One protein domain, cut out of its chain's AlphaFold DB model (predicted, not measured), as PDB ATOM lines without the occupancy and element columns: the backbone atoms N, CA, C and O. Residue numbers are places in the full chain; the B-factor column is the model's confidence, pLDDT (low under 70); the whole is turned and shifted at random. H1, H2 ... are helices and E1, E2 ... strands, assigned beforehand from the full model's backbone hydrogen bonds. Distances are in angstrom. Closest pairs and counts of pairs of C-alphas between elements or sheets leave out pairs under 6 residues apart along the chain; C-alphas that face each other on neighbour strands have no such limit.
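What this domain is: This is residues 3 to 134 of the 140 residues of an uncharacterized protein of Euryarchaeota archaeon (UniProt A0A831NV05). A twisted sheet of five strands has helices over one face and the other face bare: H3 slants over its middle, H1 packs on it toward the E2 edge, H4 toward E4 and E5. The 132 printed residues hold E1, H1, H2, E2, E3, H3, E4, E5, H4 in that order. The sheet, E2 - E3 - E1 - E4 - E5, is antiparallel throughout; the class is mixed, helices and strands. The whole is compact and rounded, radius of gyration of the C-alphas 14.2 A, spans 38 by 33 by 27 A.

Where its parts are: Find C-alpha 9 at (41.986, -37.545, 79.185); from there E1, residues 9 to 17, runs 25.9 A. Next come H1, residues 25 to 35, 15.5 A; H2, residues 38 to 41; E2, residues 48 to 55, 20.5 A; and E3, residues 60 to 67, 22.1 A. H3, residues 73 to 89, runs 24.4 A. E4, residues 96 to 105, 26.6 A, bends by 53 degrees at residue 99; E5 is residues 113 to 116. H4, residues 118 to 134, runs 24.5 A to C-alpha 134 at (54.086, -49.285, 61.311).

How they stand to each other: Look for N and O within hydrogen-bond range: N 12 and O 102, 2.9 A, for E1 and E4; N 11 and O 63, 2.8 A, for E3 and E1; N 51 and O 64, 2.9 A, in the hairpin E2 and E3; N 101 and O 115, 2.8 A, in the hairpin E4 and E5. H1 and H3 on one face make two layers with the sheet; H4 is on the same face as H3. H2 only grazes the sheet with residues 38 to 40. E1, H1 H2, E2 and E3, H3, E4 are split strand-helix-strand units, same-way strands with another between, both crossovers right-handed. Residues 74 to 81 of H3 touch residues 125 to 129 of H4, closest C-alphas Glu 81 and Leu 125, 6.2 A, at a steep tilt of 58 degrees. H1 and H3 only just touch, with 3 pairs of C-alphas within 8 A, closest Val 35 and Ile 83, 7.2 A. H1 and H4 are apart. In H1, H3 and H4 every O i to N i+4 pair is within hydrogen-bond range; H2 is too short for one.

The domain as a whole: The C-alphas farthest apart, Leu 25 and Lys 134, are 40.6 A apart. The printed part has no cut, and no link is long. Look for pLDDT under 70 at residues 3 to 6, 70, 106 and 133 to 134.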
ATOM      1  N   VAL A   3      42.867 -49.718  72.532       53.50
ATOM      2  CA  VAL A   3      42.039 -49.291  73.667       53.50
ATOM      3  C   VAL A   3      41.270 -48.050  73.225       53.50
ATOM      4  O   VAL A   3      41.877 -47.019  72.924       53.50
ATOM      5  N   GLU A   4      39.948 -48.177  73.150       56.56
ATOM      6  CA  GLU A   4      39.042 -47.065  72.869       56.56
ATOM      7  C   GLU A   4      39.021 -46.092  74.047       56.56
ATOM      8  O   GLU A   4      38.833 -46.491  75.200       56.56
ATOM      9  N   ILE A   5      39.184 -44.805  73.753       58.97
ATOM     10  CA  ILE A   5      38.994 -43.741  74.729       58.97
ATOM     11  C   ILE A   5      37.593 -43.174  74.518       58.97
ATOM     12  O   ILE A   5      37.317 -42.521  73.517       58.97
ATOM     13  N   LYS A   6      36.707 -43.439  75.482       59.00
ATOM     14  CA  LYS A   6      35.332 -42.902  75.523       59.00
ATOM     15  C   LYS A   6      35.172 -41.732  76.495       59.00
ATOM     16  O   LYS A   6      34.083 -41.188  76.629       59.00
ATOM     17  N   HIS A   7      36.241 -41.374  77.200       70.50
ATOM     18  CA  HIS A   7      36.228 -40.357  78.244       70.50
ATOM     19  C   HIS A   7      37.344 -39.347  78.004       70.50
ATOM     20  O   HIS A   7      38.348 -39.679  77.376       70.50
ATOM     21  N   ALA A   8      37.182 -38.131  78.525       73.31
ATOM     22  CA  ALA A   8      38.247 -37.138  78.499       73.31
ATOM     23  C   ALA A   8      39.533 -37.693  79.139       73.31
ATOM     24  O   ALA A   8      39.495 -38.519  80.060       73.31
ATOM     25  N   VAL A   9      40.671 -37.241  78.628       81.31
ATOM     26  CA  VAL A   9      41.986 -37.545  79.185       81.31
ATOM     27  C   VAL A   9      42.622 -36.233  79.592       81.31
ATOM     28  O   VAL A   9      42.827 -35.353  78.758       81.31
ATOM     29  N   ASP A  10      42.952 -36.120  80.872       83.88
ATOM     30  CA  ASP A  10      43.715 -34.982  81.363       83.88
ATOM     31  C   ASP A  10      45.196 -35.291  81.145       83.88
ATOM     32  O   ASP A  10      45.723 -36.276  81.668       83.88
ATOM     33  N   VAL A  11      45.866 -34.455  80.359       85.88
ATOM     34  CA  VAL A  11      47.301 -34.547  80.113       85.88
ATOM     35  C   VAL A  11      47.981 -33.415  80.871       85.88
ATOM     36  O   VAL A  11      47.678 -32.242  80.672       85.88
ATOM     37  N   VAL A  12      48.888 -33.767  81.777       86.44
ATOM     38  CA  VAL A  12      49.765 -32.788  82.432       86.44
ATOM     39  C   VAL A  12      51.101 -32.838  81.738       86.44
ATOM     40  O   VAL A  12      51.682 -33.916  81.597       86.44
ATOM     41  N   ILE A  13      51.588 -31.681  81.333       87.56
ATOM     42  CA  ILE A  13      52.883 -31.552  80.696       87.56
ATOM     43  C   ILE A  13      53.680 -30.542  81.516       87.56
ATOM     44  O   ILE A  13      53.217 -29.439  81.790       87.56
ATOM     45  N   SER A  14      54.859 -30.948  81.973       87.00
ATOM     46  CA  SER A  14      55.786 -30.055  82.671       87.00
ATOM     47  C   SER A  14      56.801 -29.546  81.668       87.00
ATOM     48  O   SER A  14      57.479 -30.367  81.045       87.00
ATOM     49  N   VAL A  15      56.915 -28.230  81.503       85.81
ATOM     50  CA  VAL A  15      57.950 -27.618  80.670       85.81
ATOM     51  C   VAL A  15      58.840 -26.719  81.507       85.81
ATOM     52  O   VAL A  15      58.385 -25.887  82.287       85.81
ATOM     53  N   ARG A  16      60.143 -26.876  81.291       87.56
ATOM     54  CA  ARG A  16      61.194 -26.078  81.912       87.56
ATOM     55  C   ARG A  16      62.204 -25.611  80.896       87.56
ATOM     56  O   ARG A  16      62.225 -26.081  79.763       87.56
ATOM     57  N   LYS A  17      63.074 -24.702  81.307       87.56
ATOM     58  CA  LYS A  17      64.263 -24.367  80.535       87.56
ATOM     59  C   LYS A  17      65.242 -25.539  80.538       87.56
ATOM     60  O   LYS A  17      65.262 -26.355  81.456       87.56
ATOM     61  N   ARG A  18      66.087 -25.618  79.508       84.69
ATOM     62  CA  ARG A  18      67.113 -26.673  79.379       84.69
ATOM     63  C   ARG A  18      68.122 -26.710  80.527       84.69
ATOM     64  O   ARG A  18      68.707 -27.759  80.767       84.69
ATOM     65  N   ASP A  19      68.329 -25.590  81.207       85.19
ATOM     66  CA  ASP A  19      69.182 -25.470  82.394       85.19
ATOM     67  C   ASP A  19      68.477 -25.919  83.695       85.19
ATOM     68  O   ASP A  19      69.063 -25.836  84.771       85.19
ATOM     69  N   GLY A  20      67.230 -26.403  83.608       81.69
ATOM     70  CA  GLY A  20      66.416 -26.858  84.736       81.69
ATOM     71  C   GLY A  20      65.626 -25.746  85.434       81.69
ATOM     72  O   GLY A  20      64.833 -26.041  86.338       81.69
ATOM     73  N   ASN A  21      65.790 -24.483  85.026       84.75
ATOM     74  CA  ASN A  21      65.054 -23.367  85.610       84.75
ATOM     75  C   ASN A  21      63.586 -23.336  85.136       84.75
ATOM     76  O   ASN A  21      63.276 -23.770  84.020       84.75
ATOM     77  N   PRO A  22      62.655 -22.804  85.951       85.69
ATOM     78  CA  PRO A  22      61.287 -22.544  85.512       85.69
ATOM     79  C   PRO A  22      61.232 -21.576  84.321       85.69
ATOM     80  O   PRO A  22      62.133 -20.756  84.115       85.69
ATOM     81  N   LEU A  23      60.138 -21.634  83.563       86.44
ATOM     82  CA  LEU A  23      59.817 -20.596  82.585       86.44
ATOM     83  C   LEU A  23      59.550 -19.257  83.294       86.44
ATOM     84  O   LEU A  23      58.988 -19.212  84.387       86.44
ATOM     85  N   SER A  24      59.933 -18.152  82.660       89.06
ATOM     86  CA  SER A  24      59.523 -16.811  83.085       89.06
ATOM     87  C   SER A  24      58.025 -16.589  82.849       89.06
ATOM     88  O   SER A  24      57.393 -17.303  82.071       89.06
ATOM     89  N   LEU A  25      57.453 -15.552  83.475       88.25
ATOM     90  CA  LEU A  25      56.050 -15.160  83.255       88.25
ATOM     91  C   LEU A  25      55.729 -14.935  81.770       88.25
ATOM     92  O   LEU A  25      54.664 -15.327  81.304       88.25
ATOM     93  N   GLN A  26      56.664 -14.340  81.027       89.19
ATOM     94  CA  GLN A  26      56.503 -14.074  79.602       89.19
ATOM     95  C   GLN A  26      56.510 -15.367  78.773       89.19
ATOM     96  O   GLN A  26      55.641 -15.556  77.929       89.19
ATOM     97  N   GLU A  27      57.434 -16.289  79.055       87.88
ATOM     98  CA  GLU A  27      57.482 -17.598  78.386       87.88
ATOM     99  C   GLU A  27      56.241 -18.446  78.702       87.88
ATOM    100  O   GLU A  27      55.740 -19.149  77.829       87.88
ATOM    101  N   MET A  28      55.697 -18.355  79.920       87.50
ATOM    102  CA  MET A  28      54.436 -19.020  80.271       87.50
ATOM    103  C   MET A  28      53.239 -18.444  79.505       87.50
ATOM    104  O   MET A  28      52.392 -19.214  79.056       87.50
ATOM    105  N   ALA A  29      53.178 -17.122  79.312       87.50
ATOM    106  CA  ALA A  29      52.141 -16.496  78.493       87.50
ATOM    107  C   ALA A  29      52.229 -16.964  77.030       87.50
ATOM    108  O   ALA A  29      51.240 -17.425  76.472       87.50
ATOM    109  N   TRP A  30      53.431 -16.972  76.444       87.81
ATOM    110  CA  TRP A  30      53.640 -17.474  75.080       87.81
ATOM    111  C   TRP A  30      53.315 -18.957  74.920       87.81
ATOM    112  O   TRP A  30      52.821 -19.375  73.873       87.81
ATOM    113  N   LEU A  31      53.596 -19.763  75.944       85.19
ATOM    114  CA  LEU A  31      53.207 -21.166  75.963       85.19
ATOM    115  C   LEU A  31      51.681 -21.319  75.996       85.19
ATOM    116  O   LEU A  31      51.150 -22.151  75.262       85.19
ATOM    117  N   SER A  32      50.985 -20.508  76.796       85.88
ATOM    118  CA  SER A  32      49.519 -20.469  76.830       85.88
ATOM    119  C   SER A  32      48.943 -20.113  75.458       85.88
ATOM    120  O   SER A  32      48.136 -20.873  74.933       85.88
ATOM    121  N   ASP A  33      49.422 -19.030  74.837       86.44
ATOM    122  CA  ASP A  33      48.979 -18.572  73.508       86.44
ATOM    123  C   ASP A  33      49.265 -19.597  72.397       86.44
ATOM    124  O   ASP A  33      48.596 -19.626  71.364       86.44
ATOM    125  N   TYR A  34      50.304 -20.418  72.569       84.38
ATOM    126  CA  TYR A  34      50.648 -21.477  71.625       84.38
ATOM    127  C   TYR A  34      49.701 -22.679  71.722       84.38
ATOM    128  O   TYR A  34      49.344 -23.262  70.696       84.38
ATOM    129  N   VAL A  35      49.343 -23.077  72.946       83.50
ATOM    130  CA  VAL A  35      48.412 -24.188  73.184       83.50
ATOM    131  C   VAL A  35      46.983 -23.771  72.845       83.50
ATOM    132  O   VAL A  35      46.211 -24.604  72.374       83.50
ATOM    133  N   ASP A  36      46.645 -22.499  73.042       83.88
ATOM    134  CA  ASP A  36      45.343 -21.960  72.676       83.88
ATOM    135  C   ASP A  36      45.099 -22.050  71.156       83.88
ATOM    136  O   ASP A  36      45.921 -21.649  70.323       83.88
ATOM    137  N   GLY A  37      43.965 -22.639  70.779       75.31
ATOM    138  CA  GLY A  37      43.575 -22.855  69.384       75.31
ATOM    139  C   GLY A  37      44.448 -23.850  68.605       75.31
ATOM    140  O   GLY A  37      44.429 -23.845  67.366       75.31
ATOM    141  N   ILE A  38      45.228 -24.702  69.277       82.81
ATOM    142  CA  ILE A  38      46.071 -25.705  68.609       82.81
ATOM    143  C   ILE A  38      45.250 -26.723  67.807       82.81
ATOM    144  O   ILE A  38      45.693 -27.191  66.759       82.81
ATOM    145  N   GLU A  39      44.032 -27.029  68.246       79.62
ATOM    146  CA  GLU A  39      43.103 -27.906  67.541       79.62
ATOM    147  C   GLU A  39      42.695 -27.342  66.176       79.62
ATOM    148  O   GLU A  39      42.625 -28.105  65.213       79.62
ATOM    149  N   VAL A  40      42.532 -26.018  66.071       82.31
ATOM    150  CA  VAL A  40      42.225 -25.320  64.812       82.31
ATOM    151  C   VAL A  40      43.445 -25.320  63.893       82.31
ATOM    152  O   VAL A  40      43.345 -25.606  62.700       82.31
ATOM    153  N   ARG A  41      44.634 -25.033  64.444       81.00
ATOM    154  CA  ARG A  41      45.892 -25.023  63.674       81.00
ATOM    155  C   ARG A  41      46.203 -26.391  63.075       81.00
ATOM    156  O   ARG A  41      46.615 -26.484  61.919       81.00
ATOM    157  N   GLU A  42      45.976 -27.448  63.849       82.06
ATOM    158  CA  GLU A  42      46.232 -28.827  63.437       82.06
ATOM    159  C   GLU A  42      45.082 -29.456  62.637       82.06
ATOM    160  O   GLU A  42      45.236 -30.589  62.168       82.06
ATOM    161  N   LYS A  43      43.971 -28.729  62.437       83.56
ATOM    162  CA  LYS A  43      42.754 -29.182  61.739       83.56
ATOM    163  C   LYS A  43      42.182 -30.471  62.327       83.56
ATOM    164  O   LYS A  43      41.877 -31.426  61.609       83.56
ATOM    165  N   ILE A  44      42.122 -30.532  63.652       78.69
ATOM    166  CA  ILE A  44      41.648 -31.696  64.414       78.69
ATOM    167  C   ILE A  44      40.441 -31.358  65.286       78.69
ATOM    168  O   ILE A  44      40.020 -32.197  66.086       78.69
ATOM    169  N   GLU A  45      39.851 -30.171  65.123       83.19
ATOM    170  CA  GLU A  45      38.697 -29.724  65.902       83.19
ATOM    171  C   GLU A  45      37.470 -30.636  65.739       83.19
ATOM    172  O   GLU A  45      36.596 -30.656  66.605       83.19
ATOM    173  N   GLU A  46      37.390 -31.416  64.659       82.31
ATOM    174  CA  GLU A  46      36.342 -32.422  64.443       82.31
ATOM    175  C   GLU A  46      36.593 -33.732  65.208       82.31
ATOM    176  O   GLU A  46      35.686 -34.552  65.360       82.31
ATOM    177  N   GLU A  47      37.822 -33.975  65.668       79.94
ATOM    178  CA  GLU A  47      38.198 -35.203  66.375       79.94
ATOM    179  C   GLU A  47      38.239 -35.020  67.888       79.94
ATOM    180  O   GLU A  47      37.780 -35.892  68.633       79.94
ATOM    181  N   LEU A  48      38.792 -33.897  68.343       83.56
ATOM    182  CA  LEU A  48      39.028 -33.609  69.751       83.56
ATOM    183  C   LEU A  48      38.971 -32.103  70.038       83.56
ATOM    184  O   LEU A  48      39.249 -31.281  69.170       83.56
ATOM    185  N   VAL A  49      38.583 -31.757  71.265       83.69
ATOM    186  CA  VAL A  49      38.756 -30.426  71.865       83.69
ATOM    187  C   VAL A  49      39.952 -30.486  72.796       83.69
ATOM    188  O   VAL A  49      40.131 -31.476  73.513       83.69
ATOM    189  N   VAL A  50      40.741 -29.422  72.799       83.62
ATOM    190  CA  VAL A  50      41.877 -29.243  73.693       83.62
ATOM    191  C   VAL A  50      41.549 -28.040  74.546       83.62
ATOM    192  O   VAL A  50      41.343 -26.955  74.024       83.62
ATOM    193  N   ASP A  51      41.440 -28.252  75.848       84.88
ATOM    194  CA  ASP A  51      41.105 -27.191  76.788       84.88
ATOM    195  C   ASP A  51      42.279 -26.984  77.741       84.88
ATOM    196  O   ASP A  51      42.690 -27.914  78.446       84.88
ATOM    197  N   LEU A  52      42.865 -25.788  77.728       85.06
ATOM    198  CA  LEU A  52      43.918 -25.423  78.665       85.06
ATOM    199  C   LEU A  52      43.269 -25.066  80.003       85.06
ATOM    200  O   LEU A  52      42.695 -23.998  80.175       85.06
ATOM    201  N   LEU A  53      43.394 -25.962  80.977       81.44
ATOM    202  CA  LEU A  53      42.787 -25.791  82.293       81.44
ATOM    203  C   LEU A  53      43.581 -24.830  83.174       81.44
ATOM    204  O   LEU A  53      43.006 -24.052  83.931       81.44
ATOM    205  N   GLN A  54      44.910 -24.949  83.150       80.44
ATOM    206  CA  GLN A  54      45.772 -24.205  84.059       80.44
ATOM    207  C   GLN A  54      47.223 -24.206  83.586       80.44
ATOM    208  O   GLN A  54      47.725 -25.221  83.103       80.44
ATOM    209  N   VAL A  55      47.914 -23.097  83.845       82.44
ATOM    210  CA  VAL A  55      49.377 -23.017  83.894       82.44
ATOM    211  C   VAL A  55      49.772 -22.567  85.297       82.44
ATOM    212  O   VAL A  55      49.139 -21.670  85.859       82.44
ATOM    213  N   ASN A  56      50.777 -23.200  85.899       82.06
ATOM    214  CA  ASN A  56      51.278 -22.808  87.217       82.06
ATOM    215  C   ASN A  56      52.686 -22.201  87.151       82.06
ATOM    216  O   ASN A  56      53.392 -22.315  86.154       82.06
ATOM    217  N   ALA A  57      53.115 -21.591  88.259       74.25
ATOM    218  CA  ALA A  57      54.422 -20.937  88.370       74.25
ATOM    219  C   ALA A  57      55.621 -21.892  88.207       74.25
ATOM    220  O   ALA A  57      56.748 -21.436  88.037       74.25
ATOM    221  N   THR A  58      55.401 -23.207  88.271       75.12
ATOM    222  CA  THR A  58      56.448 -24.212  88.045       75.12
ATOM    223  C   THR A  58      56.598 -24.611  86.576       75.12
ATOM    224  O   THR A  58      57.466 -25.425  86.274       75.12
ATOM    225  N   GLY A  59      55.797 -24.035  85.671       75.19
ATOM    226  CA  GLY A  59      55.825 -24.355  84.242       75.19
ATOM    227  C   GLY A  59      55.045 -25.621  83.879       75.19
ATOM    228  O   GLY A  59      55.248 -26.189  82.806       75.19
ATOM    229  N   GLU A  60      54.151 -26.084  84.755       84.31
ATOM    230  CA  GLU A  60      53.239 -27.179  84.432       84.31
ATOM    231  C   GLU A  60      51.981 -26.629  83.776       84.31
ATOM    232  O   GLU A  60      51.342 -25.709  84.296       84.31
ATOM    233  N   PHE A  61      51.606 -27.244  82.659       84.06
ATOM    234  CA  PHE A  61      50.362 -26.989  81.961       84.06
ATOM    235  C   PHE A  61      49.471 -28.215  82.010       84.06
ATOM    236  O   PHE A  61      49.866 -29.359  81.765       84.06
ATOM    237  N   TYR A  62      48.231 -27.929  82.352       84.38
ATOM    238  CA  TYR A  62      47.170 -28.885  82.521       84.38
ATOM    239  C   TYR A  62      46.252 -28.717  81.327       84.38
ATOM    240  O   TYR A  62      45.516 -27.739  81.255       84.38
ATOM    241  N   ILE A  63      46.312 -29.656  80.389       85.81
ATOM    242  CA  ILE A  63      45.419 -29.666  79.235       85.81
ATOM    243  C   ILE A  63      44.447 -30.827  79.360       85.81
ATOM    244  O   ILE A  63      44.792 -31.925  79.802       85.81
ATOM    245  N   ARG A  64      43.215 -30.592  78.949       85.62
ATOM    246  CA  ARG A  64      42.190 -31.612  78.854       85.62
ATOM    247  C   ARG A  64      41.937 -31.907  77.391       85.62
ATOM    248  O   ARG A  64      41.517 -31.038  76.637       85.62
ATOM    249  N   VAL A  65      42.179 -33.154  77.001       84.19
ATOM    250  CA  VAL A  65      41.854 -33.653  75.667       84.19
ATOM    251  C   VAL A  65      40.494 -34.332  75.741       84.19
ATOM    252  O   VAL A  65      40.336 -35.382  76.372       84.19
ATOM    253  N   ILE A  66      39.499 -33.719  75.106       82.19
ATOM    254  CA  ILE A  66      38.118 -34.199  75.072       82.19
ATOM    255  C   ILE A  66      37.841 -34.759  73.677       82.19
ATOM    256  O   ILE A  66      37.708 -33.990  72.726       82.19
ATOM    257  N   PRO A  67      37.740 -36.081  73.511       77.94
ATOM    258  CA  PRO A  67      37.402 -36.646  72.215       77.94
ATOM    259  C   PRO A  67      35.949 -36.335  71.838       77.94
ATOM    260  O   PRO A  67      35.038 -36.577  72.628       77.94
ATOM    261  N   LYS A  68      35.722 -35.815  70.623       79.06
ATOM    262  CA  LYS A  68      34.373 -35.576  70.066       79.06
ATOM    263  C   LYS A  68      33.791 -36.809  69.379       79.06
ATOM    264  O   LYS A  68      32.578 -36.948  69.258       79.06
ATOM    265  N   LYS A  69      34.665 -37.701  68.921       73.94
ATOM    266  CA  LYS A  69      34.333 -38.986  68.302       73.94
ATOM    267  C   LYS A  69      35.214 -40.082  68.887       73.94
ATOM    268  O   LYS A  69      36.062 -39.817  69.734       73.94
ATOM    269  N   PHE A  70      35.019 -41.320  68.449       69.62
ATOM    270  CA  PHE A  70      35.872 -42.425  68.874       69.62
ATOM    271  C   PHE A  70      37.335 -42.140  68.521       69.62
ATOM    272  O   PHE A  70      37.687 -42.035  67.347       69.62
ATOM    273  N   VAL A  71      38.188 -42.035  69.542       70.44
ATOM    274  CA  VAL A  71      39.637 -41.912  69.372       70.44
ATOM    275  C   VAL A  71      40.356 -42.975  70.189       70.44
ATOM    276  O   VAL A  71      39.870 -43.476  71.206       70.44
ATOM    277  N   THR A  72      41.549 -43.329  69.734       71.75
ATOM    278  CA  THR A  72      42.427 -44.253  70.449       71.75
ATOM    279  C   THR A  72      43.432 -43.478  71.295       71.75
ATOM    280  O   THR A  72      43.738 -42.319  71.013       71.75
ATOM    281  N   TYR A  73      44.027 -44.141  72.288       70.38
ATOM    282  CA  TYR A  73      45.159 -43.577  73.039       70.38
ATOM    283  C   TYR A  73      46.315 -43.148  72.132       70.38
ATOM    284  O   TYR A  73      46.976 -42.154  72.405       70.38
ATOM    285  N   TYR A  74      46.515 -43.847  71.013       72.06
ATOM    286  CA  TYR A  74      47.513 -43.461  70.021       72.06
ATOM    287  C   TYR A  74      47.209 -42.112  69.379       72.06
ATOM    288  O   TYR A  74      48.125 -41.322  69.208       72.06
ATOM    289  N   ARG A  75      45.937 -41.814  69.093       76.00
ATOM    290  CA  ARG A  75      45.556 -40.526  68.507       76.00
ATOM    291  C   ARG A  75      45.753 -39.367  69.484       76.00
ATOM    292  O   ARG A  75      46.227 -38.311  69.083       76.00
ATOM    293  N   VAL A  76      45.450 -39.585  70.765       78.06
ATOM    294  CA  VAL A  76      45.754 -38.613  71.831       78.06
ATOM    295  C   VAL A  76      47.266 -38.408  71.951       78.06
ATOM    296  O   VAL A  76      47.727 -37.276  72.042       78.06
ATOM    297  N   ALA A  77      48.047 -39.488  71.894       78.88
ATOM    298  CA  ALA A  77      49.503 -39.425  71.957       78.88
ATOM    299  C   ALA A  77      50.125 -38.710  70.739       78.88
ATOM    300  O   ALA A  77      51.028 -37.902  70.919       78.88
ATOM    301  N   ASP A  78      49.610 -38.938  69.524       81.25
ATOM    302  CA  ASP A  78      50.009 -38.205  68.310       81.25
ATOM    303  C   ASP A  78      49.732 -36.701  68.447       81.25
ATOM    304  O   ASP A  78      50.502 -35.864  67.979       81.25
ATOM    305  N   PHE A  79      48.617 -36.339  69.081       82.38
ATOM    306  CA  PHE A  79      48.289 -34.944  69.333       82.38
ATOM    307  C   PHE A  79      49.240 -34.307  70.358       82.38
ATOM    308  O   PHE A  79      49.783 -33.232  70.111       82.38
ATOM    309  N   VAL A  80      49.511 -34.995  71.469       83.94
ATOM    310  CA  VAL A  80      50.511 -34.550  72.453       83.94
ATOM    311  C   VAL A  80      51.893 -34.408  71.801       83.94
ATOM    312  O   VAL A  80      52.581 -33.423  72.052       83.94
ATOM    313  N   GLU A  81      52.279 -35.325  70.909       86.00
ATOM    314  CA  GLU A  81      53.510 -35.214  70.114       86.00
ATOM    315  C   GLU A  81      53.537 -33.917  69.298       86.00
ATOM    316  O   GLU A  81      54.525 -33.189  69.363       86.00
ATOM    317  N   LYS A  82      52.455 -33.586  68.583       84.25
ATOM    318  CA  LYS A  82      52.353 -32.345  67.799       84.25
ATOM    319  C   LYS A  82      52.492 -31.089  68.658       84.25
ATOM    320  O   LYS A  82      53.245 -30.192  68.277       84.25
ATOM    321  N   ILE A  83      51.836 -31.045  69.824       84.88
ATOM    322  CA  ILE A  83      51.989 -29.930  70.773       84.88
ATOM    323  C   ILE A  83      53.468 -29.749  71.118       84.88
ATOM    324  O   ILE A  83      53.993 -28.644  71.003       84.88
ATOM    325  N   ILE A  84      54.142 -30.831  71.509       86.94
ATOM    326  CA  ILE A  84      55.540 -30.784  71.949       86.94
ATOM    327  C   ILE A  84      56.473 -30.408  70.792       86.94
ATOM    328  O   ILE A  84      57.391 -29.610  70.971       86.94
ATOM    329  N   GLU A  85      56.238 -30.934  69.591       85.56
ATOM    330  CA  GLU A  85      57.033 -30.576  68.419       85.56
ATOM    331  C   GLU A  85      56.911 -29.101  68.051       85.56
ATOM    332  O   GLU A  85      57.923 -28.471  67.740       85.56
ATOM    333  N   GLY A  86      55.698 -28.546  68.039       83.44
ATOM    334  CA  GLY A  86      55.526 -27.131  67.731       83.44
ATOM    335  C   GLY A  86      56.039 -26.229  68.856       83.44
ATOM    336  O   GLY A  86      56.599 -25.178  68.554       83.44
ATOM    337  N   LEU A  87      56.001 -26.678  70.118       84.88
ATOM    338  CA  LEU A  87      56.673 -26.002  71.231       84.88
ATOM    339  C   LEU A  87      58.177 -25.889  70.965       84.88
ATOM    340  O   LEU A  87      58.733 -24.801  71.069       84.88
ATOM    341  N   TYR A  88      58.828 -26.977  70.544       84.00
ATOM    342  CA  TYR A  88      60.263 -26.971  70.226       84.00
ATOM    343  C   TYR A  88      60.629 -26.182  68.965       84.00
ATOM    344  O   TYR A  88      61.789 -25.809  68.801       84.00
ATOM    345  N   LYS A  89      59.670 -25.931  68.070       84.56
ATOM    346  CA  LYS A  89      59.857 -25.091  66.874       84.56
ATOM    347  C   LYS A  89      59.551 -23.615  67.132       84.56
ATOM    348  O   LYS A  89      59.890 -22.784  66.296       84.56
ATOM    349  N   ASN A  90      58.898 -23.284  68.243       83.62
ATOM    350  CA  ASN A  90      58.557 -21.913  68.586       83.62
ATOM    351  C   ASN A  90      59.817 -21.174  69.065       83.62
ATOM    352  O   ASN A  90      60.364 -21.490  70.120       83.62
ATOM    353  N   GLU A  91      60.277 -20.181  68.298       83.19
ATOM    354  CA  GLU A  91      61.494 -19.413  68.602       83.19
ATOM    355  C   GLU A  91      61.446 -18.762  69.991       83.19
ATOM    356  O   GLU A  91      62.445 -18.775  70.718       83.19
ATOM    357  N   ALA A  92      60.265 -18.285  70.397       81.81
ATOM    358  CA  ALA A  92      60.030 -17.665  71.698       81.81
ATOM    359  C   ALA A  92      60.157 -18.660  72.870       81.81
ATOM    360  O   ALA A  92      60.356 -18.250  74.011       81.81
ATOM    361  N   LEU A  93      60.082 -19.967  72.592       81.81
ATOM    362  CA  LEU A  93      60.213 -21.065  73.556       81.81
ATOM    363  C   LEU A  93      61.424 -21.963  73.254       81.81
ATOM    364  O   LEU A  93      61.517 -23.077  73.762       81.81
ATOM    365  N   SER A  94      62.385 -21.496  72.453       79.00
ATOM    366  CA  SER A  94      63.542 -22.290  72.001       79.00
ATOM    367  C   SER A  94      64.423 -22.839  73.139       79.00
ATOM    368  O   SER A  94      65.079 -23.875  72.988       79.00
ATOM    369  N   GLY A  95      64.416 -22.176  74.299       82.25
ATOM    370  CA  GLY A  95      65.095 -22.623  75.517       82.25
ATOM    371  C   GLY A  95      64.327 -23.667  76.335       82.25
ATOM    372  O   GLY A  95      64.872 -24.170  77.318       82.25
ATOM    373  N   ALA A  96      63.089 -23.990  75.959       85.62
ATOM    374  CA  ALA A  96      62.192 -24.848  76.715       85.62
ATOM    375  C   ALA A  96      62.352 -26.340  76.362       85.62
ATOM    376  O   ALA A  96      62.759 -26.720  75.261       85.62
ATOM    377  N   ARG A  97      62.024 -27.206  77.319       87.62
ATOM    378  CA  ARG A  97      62.057 -28.664  77.225       87.62
ATOM    379  C   ARG A  97      60.936 -29.255  78.072       87.62
ATOM    380  O   ARG A  97      60.661 -28.768  79.164       87.62
ATOM    381  N   VAL A  98      60.310 -30.319  77.581       87.19
ATOM    382  CA  VAL A  98      59.341 -31.088  78.364       87.19
ATOM    383  C   VAL A  98      60.088 -31.996  79.337       87.19
ATOM    384  O   VAL A  98      60.923 -32.796  78.924       87.19
ATOM    385  N   GLU A  99      59.775 -31.892  80.624       86.94
ATOM    386  CA  GLU A  99      60.354 -32.733  81.676       86.94
ATOM    387  C   GLU A  99      59.503 -33.945  82.018       86.94
ATOM    388  O   GLU A  99      60.015 -34.945  82.518       86.94
ATOM    389  N   LYS A 100      58.188 -33.842  81.832       86.94
ATOM    390  CA  LYS A 100      57.254 -34.859  82.300       86.94
ATOM    391  C   LYS A 100      55.960 -34.811  81.512       86.94
ATOM    392  O   LYS A 100      55.457 -33.729  81.216       86.94
ATOM    393  N   LEU A 101      55.400 -35.988  81.255       85.88
ATOM    394  CA  LEU A 101      54.056 -36.192  80.732       85.88
ATOM    395  C   LEU A 101      53.264 -37.085  81.683       85.88
ATOM    396  O   LEU A 101      53.745 -38.129  82.123       85.88
ATOM    397  N   ILE A 102      52.034 -36.693  81.991       85.81
ATOM    398  CA  ILE A 102      51.113 -37.488  82.804       85.81
ATOM    399  C   ILE A 102      49.803 -37.629  82.052       85.81
ATOM    400  O   ILE A 102      49.125 -36.636  81.826       85.81
ATOM    401  N   TYR A 103      49.411 -38.859  81.735       85.19
ATOM    402  CA  TYR A 103      48.099 -39.166  81.178       85.19
ATOM    403  C   TYR A 103      47.185 -39.660  82.295       85.19
ATOM    404  O   TYR A 103      47.399 -40.737  82.860       85.19
ATOM    405  N   ARG A 104      46.161 -38.871  82.618       82.31
ATOM    406  CA  ARG A 104      45.182 -39.174  83.662       82.31
ATOM    407  C   ARG A 104      43.857 -39.585  83.018       82.31
ATOM    408  O   ARG A 104      43.197 -38.752  82.393       82.31
ATOM    409  N   PRO A 105      43.454 -40.863  83.126       74.50
ATOM    410  CA  PRO A 105      42.163 -41.300  82.613       74.50
ATOM    411  C   PRO A 105      41.034 -40.735  83.486       74.50
ATOM    412  O   PRO A 105      41.103 -40.825  84.708       74.50
ATOM    413  N   ALA A 106      39.940 -40.262  82.884       67.88
ATOM    414  CA  ALA A 106      38.739 -39.840  83.622       67.88
ATOM    415  C   ALA A 106      37.919 -41.011  84.219       67.88
ATOM    416  O   ALA A 106      36.730 -40.875  84.499       67.88
ATOM    417  N   VAL A 107      38.538 -42.180  84.402       71.75
ATOM    418  CA  VAL A 107      37.904 -43.370  84.979       71.75
ATOM    419  C   VAL A 107      38.393 -43.531  86.411       71.75
ATOM    420  O   VAL A 107      39.586 -43.742  86.641       71.75
ATOM    421  N   ALA A 108      37.464 -43.469  87.363       72.12
ATOM    422  CA  ALA A 108      37.763 -43.640  88.779       72.12
ATOM    423  C   ALA A 108      38.537 -44.945  89.044       72.12
ATOM    424  O   ALA A 108      38.219 -46.000  88.493       72.12
ATOM    425  N   GLY A 109      39.573 -44.863  89.881       74.62
ATOM    426  CA  GLY A 109      40.401 -46.006  90.279       74.62
ATOM    427  C   GLY A 109      41.439 -46.469  89.249       74.62
ATOM    428  O   GLY A 109      42.260 -47.321  89.583       74.62
ATOM    429  N   LYS A 110      41.466 -45.919  88.024       79.06
ATOM    430  CA  LYS A 110      42.548 -46.223  87.074       79.06
ATOM    431  C   LYS A 110      43.793 -45.378  87.378       79.06
ATOM    432  O   LYS A 110      43.676 -44.155  87.473       79.06
ATOM    433  N   PRO A 111      44.986 -45.995  87.497       79.44
ATOM    434  CA  PRO A 111      46.212 -45.250  87.729       79.44
ATOM    435  C   PRO A 111      46.549 -44.373  86.521       79.44
ATOM    436  O   PRO A 111      46.228 -44.697  85.376       79.44
ATOM    437  N   SER A 112      47.212 -43.255  86.798       82.94
ATOM    438  CA  SER A 112      47.749 -42.379  85.760       82.94
ATOM    439  C   SER A 112      49.025 -42.974  85.175       82.94
ATOM    440  O   SER A 112      49.835 -43.543  85.906       82.94
ATOM    441  N   THR A 113      49.234 -42.800  83.874       84.81
ATOM    442  CA  THR A 113      50.515 -43.123  83.239       84.81
ATOM    443  C   THR A 113      51.436 -41.923  83.386       84.81
ATOM    444  O   THR A 113      51.081 -40.829  82.950       84.81
ATOM    445  N   VAL A 114      52.613 -42.118  83.979       85.12
ATOM    446  CA  VAL A 114      53.627 -41.073  84.159       85.12
ATOM    447  C   VAL A 114      54.849 -41.424  83.321       85.12
ATOM    448  O   VAL A 114      55.373 -42.529  83.430       85.12
ATOM    449  N   ILE A 115      55.303 -40.471  82.517       85.19
ATOM    450  CA  ILE A 115      56.581 -40.504  81.806       85.19
ATOM    451  C   ILE A 115      57.371 -39.324  82.358       85.19
ATOM    452  O   ILE A 115      56.958 -38.176  82.191       85.19
ATOM    453  N   GLY A 116      58.425 -39.605  83.113       80.25
ATOM    454  CA  GLY A 116      59.200 -38.592  83.822       80.25
ATOM    455  C   GLY A 116      60.623 -38.549  83.304       80.25
ATOM    456  O   GLY A 116      61.184 -39.584  83.004       80.25
ATOM    457  N   GLY A 117      61.205 -37.361  83.238       82.38
ATOM    458  CA  GLY A 117      62.523 -37.180  82.654       82.38
ATOM    459  C   GLY A 117      62.414 -36.796  81.176       82.38
ATOM    460  O   GLY A 117      61.669 -37.421  80.418       82.38
ATOM    461  N   PRO A 118      63.167 -35.780  80.728       81.38
ATOM    462  CA  PRO A 118      63.131 -35.372  79.331       81.38
ATOM    463  C   PRO A 118      63.541 -36.464  78.325       81.38
ATOM    464  O   PRO A 118      63.037 -36.490  77.206       81.38
ATOM    465  N   GLU A 119      64.454 -37.359  78.710       84.88
ATOM    466  CA  GLU A 119      64.924 -38.470  77.867       84.88
ATOM    467  C   GLU A 119      63.816 -39.504  77.639       84.88
ATOM    468  O   GLU A 119      63.527 -39.849  76.494       84.88
ATOM    469  N   ASP A 120      63.117 -39.904  78.702       83.69
ATOM    470  CA  ASP A 120      61.972 -40.816  78.627       83.69
ATOM    471  C   ASP A 120      60.827 -40.215  77.801       83.69
ATOM    472  O   ASP A 120      60.150 -40.918  77.044       83.69
ATOM    473  N   VAL A 121      60.620 -38.896  77.895       83.88
ATOM    474  CA  VAL A 121      59.666 -38.176  77.039       83.88
ATOM    475  C   VAL A 121      60.079 -38.274  75.570       83.88
ATOM    476  O   VAL A 121      59.250 -38.592  74.717       83.88
ATOM    477  N   GLU A 122      61.352 -38.050  75.243       83.00
ATOM    478  CA  GLU A 122      61.850 -38.197  73.873       83.00
ATOM    479  C   GLU A 122      61.736 -39.635  73.349       83.00
ATOM    480  O   GLU A 122      61.383 -39.842  72.181       83.00
ATOM    481  N   GLU A 123      62.012 -40.637  74.184       85.50
ATOM    482  CA  GLU A 123      61.815 -42.045  73.836       85.50
ATOM    483  C   GLU A 123      60.346 -42.371  73.573       85.50
ATOM    484  O   GLU A 123      60.034 -43.046  72.583       85.50
ATOM    485  N   GLU A 124      59.434 -41.852  74.395       83.06
ATOM    486  CA  GLU A 124      58.003 -42.025  74.175       83.06
ATOM    487  C   GLU A 124      57.580 -41.429  72.830       83.06
ATOM    488  O   GLU A 124      56.905 -42.095  72.041       83.06
ATOM    489  N   LEU A 125      58.026 -40.211  72.515       80.31
ATOM    490  CA  LEU A 125      57.722 -39.558  71.239       80.31
ATOM    491  C   LEU A 125      58.257 -40.367  70.050       80.31
ATOM    492  O   LEU A 125      57.552 -40.579  69.060       80.31
ATOM    493  N   LYS A 126      59.477 -40.914  70.152       84.69
ATOM    494  CA  LYS A 126      60.031 -41.834  69.140       84.69
ATOM    495  C   LYS A 126      59.185 -43.105  69.009       84.69
ATOM    496  O   LYS A 126      58.970 -43.593  67.894       84.69
ATOM    497  N   ARG A 127      58.690 -43.653  70.123       83.19
ATOM    498  CA  ARG A 127      57.836 -44.847  70.147       83.19
ATOM    499  C   ARG A 127      56.498 -44.597  69.455       83.19
ATOM    500  O   ARG A 127      56.075 -45.449  68.666       83.19
ATOM    501  N   ILE A 128      55.869 -43.451  69.714       78.62
ATOM    502  CA  ILE A 128      54.621 -43.013  69.069       78.62
ATOM    503  C   ILE A 128      54.838 -42.912  67.555       78.62
ATOM    504  O   ILE A 128      54.190 -43.645  66.802       78.62
ATOM    505  N   LYS A 129      55.858 -42.163  67.111       78.12
ATOM    506  CA  LYS A 129      56.246 -42.055  65.691       78.12
ATOM    507  C   LYS A 129      56.457 -43.410  65.025       78.12
ATOM    508  O   LYS A 129      55.931 -43.677  63.943       78.12
ATOM    509  N   LYS A 130      57.209 -44.309  65.667       80.75
ATOM    510  CA  LYS A 130      57.491 -45.649  65.127       80.75
ATOM    511  C   LYS A 130      56.219 -46.483  64.978       80.75
ATOM    512  O   LYS A 130      56.076 -47.200  63.988       80.75
ATOM    513  N   LYS A 131      55.296 -46.404  65.941       73.19
ATOM    514  CA  LYS A 131      53.994 -47.078  65.857       73.19
ATOM    515  C   LYS A 131      53.119 -46.477  64.755       73.19
ATOM    516  O   LYS A 131      52.521 -47.250  64.012       73.19
ATOM    517  N   ARG A 132      53.119 -45.150  64.584       71.00
ATOM    518  CA  ARG A 132      52.434 -44.457  63.481       71.00
ATOM    519  C   ARG A 132      52.908 -44.962  62.118       71.00
ATOM    520  O   ARG A 132      52.088 -45.366  61.306       71.00
ATOM    521  N   MET A 133      54.222 -45.041  61.894       69.19
ATOM    522  CA  MET A 133      54.777 -45.550  60.628       69.19
ATOM    523  C   MET A 133      54.447 -47.027  60.379       69.19
ATOM    524  O   MET A 133      54.164 -47.412  59.249       69.19
ATOM    525  N   LYS A 134      54.457 -47.864  61.427       66.12
ATOM    526  CA  LYS A 134      54.086 -49.285  61.311       66.12
ATOM    527  C   LYS A 134      52.600 -49.490  61.014       66.12
ATOM    528  O   LYS A 134      52.257 -50.421  60.295       66.12
TER     529      LYS A 134